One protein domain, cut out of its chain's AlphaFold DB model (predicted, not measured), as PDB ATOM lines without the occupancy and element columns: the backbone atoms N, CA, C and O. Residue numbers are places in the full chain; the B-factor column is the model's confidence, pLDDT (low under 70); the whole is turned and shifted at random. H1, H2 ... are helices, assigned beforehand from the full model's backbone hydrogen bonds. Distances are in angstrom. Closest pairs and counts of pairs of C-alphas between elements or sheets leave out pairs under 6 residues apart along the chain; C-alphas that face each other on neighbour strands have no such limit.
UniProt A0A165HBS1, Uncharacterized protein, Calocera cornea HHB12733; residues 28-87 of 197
ATOM      1  N   ARG A  28     -40.324  -1.740   2.437       77.50
ATOM      2  CA  ARG A  28     -41.327  -2.612   1.817       77.50
ATOM      3  C   ARG A  28     -42.605  -2.535   2.665       77.50
ATOM      4  O   ARG A  28     -42.490  -2.559   3.895       77.50
ATOM      5  N   PRO A  29     -43.790  -2.453   2.040       80.94
ATOM      6  CA  PRO A  29     -45.035  -2.286   2.777       80.94
ATOM      7  C   PRO A  29     -45.288  -3.469   3.720       80.94
ATOM      8  O   PRO A  29     -44.794  -4.579   3.476       80.94
ATOM      9  N   LEU A  30     -46.042  -3.227   4.800       82.94
ATOM     10  CA  LEU A  30     -46.425  -4.275   5.748       82.94
ATOM     11  C   LEU A  30     -47.259  -5.359   5.058       82.94
ATOM     12  O   LEU A  30     -48.124  -5.083   4.223       82.94
ATOM     13  N   CYS A  31     -47.022  -6.610   5.438       85.69
ATOM     14  CA  CYS A  31     -47.811  -7.740   4.981       85.69
ATOM     15  C   CYS A  31     -49.219  -7.650   5.560       85.69
ATOM     16  O   CYS A  31     -49.411  -7.830   6.758       85.69
ATOM     17  N   ARG A  32     -50.226  -7.454   4.711       83.31
ATOM     18  CA  ARG A  32     -51.624  -7.419   5.162       83.31
ATOM     19  C   ARG A  32     -52.108  -8.748   5.755       83.31
ATOM     20  O   ARG A  32     -53.007  -8.753   6.586       83.31
ATOM     21  N   TYR A  33     -51.492  -9.862   5.364       80.88
ATOM     22  CA  TYR A  33     -51.869 -11.201   5.819       80.88
ATOM     23  C   TYR A  33     -51.266 -11.582   7.177       80.88
ATOM     24  O   TYR A  33     -51.642 -12.613   7.721       80.88
ATOM     25  N   ILE A  34     -50.358 -10.776   7.751       79.25
ATOM     26  CA  ILE A  34     -49.751 -11.078   9.061       79.25
ATOM     27  C   ILE A  34     -50.781 -11.054  10.199       79.25
ATOM     28  O   ILE A  34     -50.721 -11.897  11.084       79.25
ATOM     29  N   ALA A  35     -51.748 -10.132  10.128       75.81
ATOM     30  CA  ALA A  35     -52.788  -9.911  11.134       75.81
ATOM     31  C   ALA A  35     -54.124 -10.603  10.796       75.81
ATOM     32  O   ALA A  35     -55.105 -10.443  11.516       75.81
ATOM     33  N   MET A  36     -54.187 -11.349   9.687       73.94
ATOM     34  CA  MET A  36     -55.381 -12.111   9.322       73.94
ATOM     35  C   MET A  36     -55.456 -13.412  10.131       73.94
ATOM     36  O   MET A  36     -54.411 -14.015  10.400       73.94
ATOM     37  N   PRO A  37     -56.665 -13.908  10.459       64.50
ATOM     38  CA  PRO A  37     -56.838 -15.254  10.990       64.50
ATOM     39  C   PRO A  37     -56.173 -16.268  10.049       64.50
ATOM     40  O   PRO A  37     -56.505 -16.338   8.868       64.50
ATOM     41  N   GLY A  38     -55.183 -17.007  10.556       70.88
ATOM     42  CA  GLY A  38     -54.368 -17.933   9.759       70.88
ATOM     43  C   GLY A  38     -52.988 -17.413   9.337       70.88
ATOM     44  O   GLY A  38     -52.180 -18.225   8.898       70.88
ATOM     45  N   GLY A  39     -52.681 -16.127   9.542       79.06
ATOM     46  CA  GLY A  39     -51.354 -15.533   9.345       79.06
ATOM     47  C   GLY A  39     -50.847 -15.514   7.895       79.06
ATOM     48  O   GLY A  39     -51.496 -15.964   6.952       79.06
ATOM     49  N   CYS A  40     -49.639 -14.980   7.694       81.50
ATOM     50  CA  CYS A  40     -49.017 -14.958   6.373       81.50
ATOM     51  C   CYS A  40     -48.411 -16.326   6.015       81.50
ATOM     52  O   CYS A  40     -47.396 -16.727   6.581       81.50
ATOM     53  N   TYR A  41     -48.958 -16.995   4.994       75.88
ATOM     54  CA  TYR A  41     -48.464 -18.290   4.493       75.88
ATOM     55  C   TYR A  41     -47.032 -18.264   3.935       75.88
ATOM     56  O   TYR A  41     -46.400 -19.308   3.786       75.88
ATOM     57  N   ALA A  42     -46.516 -17.081   3.594       79.31
ATOM     58  CA  ALA A  42     -45.162 -16.933   3.071       79.31
ATOM     59  C   ALA A  42     -44.090 -16.914   4.177       79.31
ATOM     60  O   ALA A  42     -42.910 -17.079   3.859       79.31
ATOM     61  N   GLY A  43     -44.479 -16.744   5.452       74.75
ATOM     62  CA  GLY A  43     -43.549 -16.693   6.585       74.75
ATOM     63  C   GLY A  43     -42.410 -15.694   6.351       74.75
ATOM     64  O   GLY A  43     -42.633 -14.584   5.876       74.75
ATOM     65  N   GLU A  44     -41.174 -16.118   6.598       71.25
ATOM     66  CA  GLU A  44     -39.952 -15.323   6.375       71.25
ATOM     67  C   GLU A  44     -39.641 -15.052   4.891       71.25
ATOM     68  O   GLU A  44     -38.870 -14.151   4.565       71.25
ATOM     69  N   ARG A  45     -40.259 -15.799   3.964       77.62
ATOM     70  CA  ARG A  45     -40.145 -15.566   2.511       77.62
ATOM     71  C   ARG A  45     -41.190 -14.578   1.996       77.62
ATOM     72  O   ARG A  45     -41.333 -14.406   0.783       77.62
ATOM     73  N   CYS A  46     -41.948 -13.942   2.888       81.88
ATOM     74  CA  CYS A  46     -42.911 -12.928   2.504       81.88
ATOM     75  C   CYS A  46     -42.213 -11.754   1.804       81.88
ATOM     76  O   CYS A  46     -41.226 -11.196   2.280       81.88
ATOM     77  N   LYS A  47     -42.747 -11.353   0.643       82.88
ATOM     78  CA  LYS A  47     -42.262 -10.186  -0.113       82.88
ATOM     79  C   LYS A  47     -42.493  -8.865   0.648       82.88
ATOM     80  O   LYS A  47     -41.828  -7.869   0.352       82.88
ATOM     81  N   PHE A  48     -43.415  -8.875   1.610       85.31
ATOM     82  CA  PHE A  48     -43.836  -7.754   2.448       85.31
ATOM     83  C   PHE A  48     -43.229  -7.861   3.854       85.31
ATOM     84  O   PHE A  48     -42.932  -8.963   4.311       85.31
ATOM     85  N   ARG A  49     -43.043  -6.737   4.559       81.56
ATOM     86  CA  ARG A  49     -42.467  -6.753   5.918       81.56
ATOM     87  C   ARG A  49     -43.484  -7.253   6.945       81.56
ATOM     88  O   ARG A  49     -44.650  -6.873   6.895       81.56
ATOM     89  N   HIS A  50     -43.039  -8.085   7.879       80.69
ATOM     90  CA  HIS A  50     -43.782  -8.425   9.096       80.69
ATOM     91  C   HIS A  50     -43.351  -7.466  10.218       80.69
ATOM     92  O   HIS A  50     -42.238  -6.939  10.159       80.69
ATOM     93  N   SER A  51     -44.246  -7.168  11.169       68.31
ATOM     94  CA  SER A  51     -43.914  -6.309  12.319       68.31
ATOM     95  C   SER A  51     -42.806  -6.957  13.154       68.31
ATOM     96  O   SER A  51     -42.733  -8.181  13.233       68.31
ATOM     97  N   GLU A  52     -41.939  -6.146  13.751       58.28
ATOM     98  CA  GLU A  52     -40.650  -6.544  14.354       58.28
ATOM     99  C   GLU A  52     -40.821  -7.423  15.610       58.28
ATOM    100  O   GLU A  52     -39.926  -8.164  15.997       58.28
ATOM    101  N   GLU A  53     -42.020  -7.388  16.182       62.53
ATOM    102  CA  GLU A  53     -42.507  -8.165  17.326       62.53
ATOM    103  C   GLU A  53     -43.047  -9.561  16.948       62.53
ATOM    104  O   GLU A  53     -43.218 -10.410  17.818       62.53
ATOM    105  N   ALA A  54     -43.275  -9.836  15.658       58.38
ATOM    106  CA  ALA A  54     -43.851 -11.091  15.170       58.38
ATOM    107  C   ALA A  54     -42.888 -11.810  14.213       58.38
ATOM    108  O   ALA A  54     -43.129 -11.920  13.007       58.38
ATOM    109  N   THR A  55     -41.780 -12.326  14.752       58.53
ATOM    110  CA  THR A  55     -40.840 -13.187  14.007       58.53
ATOM    111  C   THR A  55     -41.514 -14.474  13.528       58.53
ATOM    112  O   THR A  55     -41.112 -15.045  12.516       58.53
ATOM    113  N   LYS A  56     -42.564 -14.916  14.232       60.66
ATOM    114  CA  LYS A  56     -43.347 -16.107  13.907       60.66
ATOM    115  C   LYS A  56     -44.754 -15.689  13.508       60.66
ATOM    116  O   LYS A  56     -45.434 -14.948  14.209       60.66
ATOM    117  N   THR A  57     -45.191 -16.146  12.343       65.38
ATOM    118  CA  THR A  57     -46.589 -15.955  11.941       65.38
ATOM    119  C   THR A  57     -47.482 -16.920  12.733       65.38
ATOM    120  O   THR A  57     -47.038 -18.035  13.019       65.38
ATOM    121  N   PRO A  58     -48.762 -16.589  12.986       64.44
ATOM    122  CA  PRO A  58     -49.712 -17.531  13.592       64.44
ATOM    123  C   PRO A  58     -49.806 -18.875  12.841       64.44
ATOM    124  O   PRO A  58     -50.090 -19.918  13.427       64.44
ATOM    125  N   HIS A  59     -49.522 -18.865  11.532       62.59
ATOM    126  CA  HIS A  59     -49.400 -20.067  10.706       62.59
ATOM    127  C   HIS A  59     -48.207 -20.944  11.116       62.59
ATOM    128  O   HIS A  59     -48.325 -22.160  11.246       62.59
ATOM    129  N   GLN A  60     -47.051 -20.312  11.312       64.69
ATOM    130  CA  GLN A  60     -45.770 -20.950  11.599       64.69
ATOM    131  C   GLN A  60     -45.719 -21.486  13.037       64.69
ATOM    132  O   GLN A  60     -45.191 -22.572  13.263       64.69
ATOM    133  N   GLU A  61     -46.361 -20.796  13.985       66.81
ATOM    134  CA  GLU A  61     -46.531 -21.277  15.365       66.81
ATOM    135  C   GLU A  61     -47.424 -22.523  15.455       66.81
ATOM    136  O   GLU A  61     -47.211 -23.396  16.302       66.81
ATOM    137  N   ARG A  62     -48.418 -22.652  14.564       71.38
ATOM    138  CA  ARG A  62     -49.298 -23.831  14.554       71.38
ATOM    139  C   ARG A  62     -48.606 -25.079  13.988       71.38
ATOM    140  O   ARG A  62     -48.949 -26.189  14.407       71.38
ATOM    141  N   GLN A  63     -47.642 -24.920  13.078       81.56
ATOM    142  CA  GLN A  63     -46.987 -26.032  12.381       81.56
ATOM    143  C   GLN A  63     -45.964 -26.767  13.255       81.56
ATOM    144  O   GLN A  63     -45.026 -26.175  13.787       81.56
ATOM    145  N   VAL A  64     -46.129 -28.089  13.352       86.88
ATOM    146  CA  VAL A  64     -45.201 -28.974  14.062       86.88
ATOM    147  C   VAL A  64     -43.935 -29.191  13.233       86.88
ATOM    148  O   VAL A  64     -43.982 -29.436  12.024       86.88
ATOM    149  N   CYS A  65     -42.781 -29.129  13.887       87.56
ATOM    150  CA  CYS A  65     -41.493 -29.390  13.268       87.56
ATOM    151  C   CYS A  65     -41.359 -30.869  12.905       87.56
ATOM    152  O   CYS A  65     -41.070 -31.710  13.756       87.56
ATOM    153  N   ARG A  66     -41.466 -31.186  11.613       89.31
ATOM    154  CA  ARG A  66     -41.299 -32.559  11.112       89.31
ATOM    155  C   ARG A  66     -39.945 -33.188  11.472       89.31
ATOM    156  O   ARG A  66     -39.871 -34.386  11.697       89.31
ATOM    157  N   TYR A  67     -38.884 -32.385  11.561       89.00
ATOM    158  CA  TYR A  67     -37.548 -32.858  11.940       89.00
ATOM    159  C   TYR A  67     -37.399 -33.138  13.435       89.00
ATOM    160  O   TYR A  67     -36.563 -33.947  13.819       89.00
ATOM    161  N   TYR A  68     -38.184 -32.462  14.274       89.44
ATOM    162  CA  TYR A  68     -38.183 -32.697  15.715       89.44
ATOM    163  C   TYR A  68     -38.967 -33.951  16.064       89.44
ATOM    164  O   TYR A  68     -38.455 -34.785  16.793       89.44
ATOM    165  N   VAL A  69     -40.138 -34.122  15.443       88.06
ATOM    166  CA  VAL A  69     -40.916 -35.368  15.525       88.06
ATOM    167  C   VAL A  69     -40.078 -36.557  15.054       88.06
ATOM    168  O   VAL A  69     -40.122 -37.627  15.641       88.06
ATOM    169  N   ALA A  70     -39.246 -36.360  14.029       86.81
ATOM    170  CA  ALA A  70     -38.324 -37.387  13.560       86.81
ATOM    171  C   ALA A  70     -37.027 -37.520  14.394       86.81
ATOM    172  O   ALA A  70     -36.179 -38.341  14.059       86.81
ATOM    173  N   GLY A  71     -36.842 -36.716  15.448       87.62
ATOM    174  CA  GLY A  71     -35.737 -36.837  16.408       87.62
ATOM    175  C   GLY A  71     -34.404 -36.181  16.023       87.62
ATOM    176  O   GLY A  71     -33.428 -36.336  16.749       87.62
ATOM    177  N   TYR A  72     -34.318 -35.434  14.916       91.06
ATOM    178  CA  TYR A  72     -33.045 -34.871  14.418       91.06
ATOM    179  C   TYR A  72     -33.087 -33.366  14.105       91.06
ATOM    180  O   TYR A  72     -32.332 -32.859  13.266       91.06
ATOM    181  N   CYS A  73     -33.953 -32.602  14.777       91.00
ATOM    182  CA  CYS A  73     -33.992 -31.152  14.591       91.00
ATOM    183  C   CYS A  73     -32.712 -30.471  15.109       91.00
ATOM    184  O   CYS A  73     -32.536 -30.265  16.306       91.00
ATOM    185  N   LYS A  74     -31.858 -30.018  14.186       90.19
ATOM    186  CA  LYS A  74     -30.586 -29.335  14.492       90.19
ATOM    187  C   LYS A  74     -30.736 -27.925  15.084       90.19
ATOM    188  O   LYS A  74     -29.745 -27.342  15.497       90.19
ATOM    189  N   ARG A  75     -31.948 -27.354  15.077       84.00
ATOM    190  CA  ARG A  75     -32.219 -25.976  15.532       84.00
ATOM    191  C   ARG A  75     -32.622 -25.865  17.003       84.00
ATOM    192  O   ARG A  75     -32.731 -24.754  17.503       84.00
ATOM    193  N   GLY A  76     -32.860 -26.986  17.687       81.56
ATOM    194  CA  GLY A  76     -33.222 -26.976  19.108       81.56
ATOM    195  C   GLY A  76     -34.438 -26.090  19.413       81.56
ATOM    196  O   GLY A  76     -35.398 -26.073  18.646       81.56
ATOM    197  N   ALA A  77     -34.396 -25.351  20.524       77.50
ATOM    198  CA  ALA A  77     -35.493 -24.489  20.979       77.50
ATOM    199  C   ALA A  77     -35.750 -23.258  20.083       77.50
ATOM    200  O   ALA A  77     -36.858 -22.728  20.081       77.50
ATOM    201  N   ASP A  78     -34.768 -22.849  19.274       77.56
ATOM    202  CA  ASP A  78     -34.887 -21.723  18.333       77.56
ATOM    203  C   ASP A  78     -35.466 -22.155  16.972       77.56
ATOM    204  O   ASP A  78     -35.431 -21.448  15.966       77.56
ATOM    205  N   CYS A  79     -36.005 -23.373  16.894       80.50
ATOM    206  CA  CYS A  79     -36.641 -23.839  15.681       80.50
ATOM    207  C   CYS A  79     -37.846 -22.957  15.319       80.50
ATOM    208  O   CYS A  79     -38.710 -22.648  16.141       80.50
ATOM    209  N   TRP A  80     -37.936 -22.609  14.037       75.81
ATOM    210  CA  TRP A  80     -39.054 -21.848  13.482       75.81
ATOM    211  C   TRP A  80     -40.390 -22.585  13.563       75.81
ATOM    212  O   TRP A  80     -41.427 -21.946  13.486       75.81
ATOM    213  N   TYR A  81     -40.383 -23.905  13.727       82.50
ATOM    214  CA  TYR A  81     -41.588 -24.714  13.865       82.50
ATOM    215  C   TYR A  81     -41.750 -25.218  15.294       82.50
ATOM    216  O   TYR A  81     -40.760 -25.463  15.987       82.50
ATOM    217  N   ARG A  82     -42.994 -25.462  15.708       86.00
ATOM    218  CA  ARG A  82     -43.318 -25.935  17.054       86.00
ATOM    219  C   ARG A  82     -42.754 -27.331  17.310       86.00
ATOM    220  O   ARG A  82     -42.983 -28.261  16.538       86.00
ATOM    221  N   HIS A  83     -42.027 -27.478  18.407       88.12
ATOM    222  CA  HIS A  83     -41.584 -28.760  18.939       88.12
ATOM    223  C   HIS A  83     -42.643 -29.234  19.937       88.12
ATOM    224  O   HIS A  83     -42.904 -28.546  20.918       88.12
ATOM    225  N   VAL A  84     -43.307 -30.350  19.648       76.44
ATOM    226  CA  VAL A  84     -44.195 -31.041  20.592       76.44
ATOM    227  C   VAL A  84     -43.586 -32.402  20.853       76.44
ATOM    228  O   VAL A  84     -43.265 -33.109  19.901       76.44
ATOM    229  N   SER A  85     -43.375 -32.709  22.125       73.94
ATOM    230  CA  SER A  85     -42.947 -34.025  22.585       73.94
ATOM    231  C   SER A  85     -44.189 -34.801  23.007       73.94
ATOM    232  O   SER A  85     -45.002 -34.252  23.745       73.94
ATOM    233  N   ASP A  86     -44.310 -36.068  22.618       54.22
ATOM    234  CA  ASP A  86     -45.373 -36.990  23.062       54.22
ATOM    235  C   ASP A  86     -45.210 -37.456  24.527       54.22
ATOM    236  O   ASP A  86     -45.669 -38.527  24.915       54.22
ATOM    237  N   ALA A  87     -44.542 -36.660  25.362       48.97
ATOM    238  CA  ALA A  87     -44.456 -36.898  26.793       48.97
ATOM    239  C   ALA A  87     -45.427 -35.944  27.507       48.97
ATOM    240  O   ALA A  87     -45.365 -34.736  27.256       48.97
TER     241      ALA A  87
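What this domain is: This is residues 28 to 87 of the 197 residues of an uncharacterized protein of Calocera cornea HHB12733 (UniProt A0A165HBS1). With little regular structure, the domain is two lobes of mostly loop set end to end: residues 28 to 57 make one, and H2 with residues 70 to 87 the other, with the short helix H1 between them. After H2 the backbone folds back past that helix. The printed part has 60 residues, with two named helices in the order H1, H2 and no named strand; the class is all helix, though named elements hold only 9 residues. It is only just loose, close to compact, with a radius of gyration of the C-alphas of 13.0 A, and elongated, spanning 40 by 21 by 17 A.

Where its parts are: The printed part begins at C-alpha 28, (-41.327, -2.612, 1.817). H1, residues 58 to 62, is 6.4 A long and starts at C-alpha 58, (-49.712, -17.531, 13.592). H2, residues 66 to 69, is 5.2 A long and ends at C-alpha 69, (-40.916, -35.368, 15.525).

How they stand to each other: H1 and H2 are apart, joined by a tight link of 3 residues. In H1 every O i to N i+4 pair is within hydrogen-bond range; H2 is too short for such a pair.

The domain as a whole: The C-alphas farthest apart, of Arg 28 and Ala 87, are 42.5 A apart. The printed part has no cut. Its mean pLDDT is 76.9; residue 37, residues 51 to 61 and residues 86 to 87 are under 70.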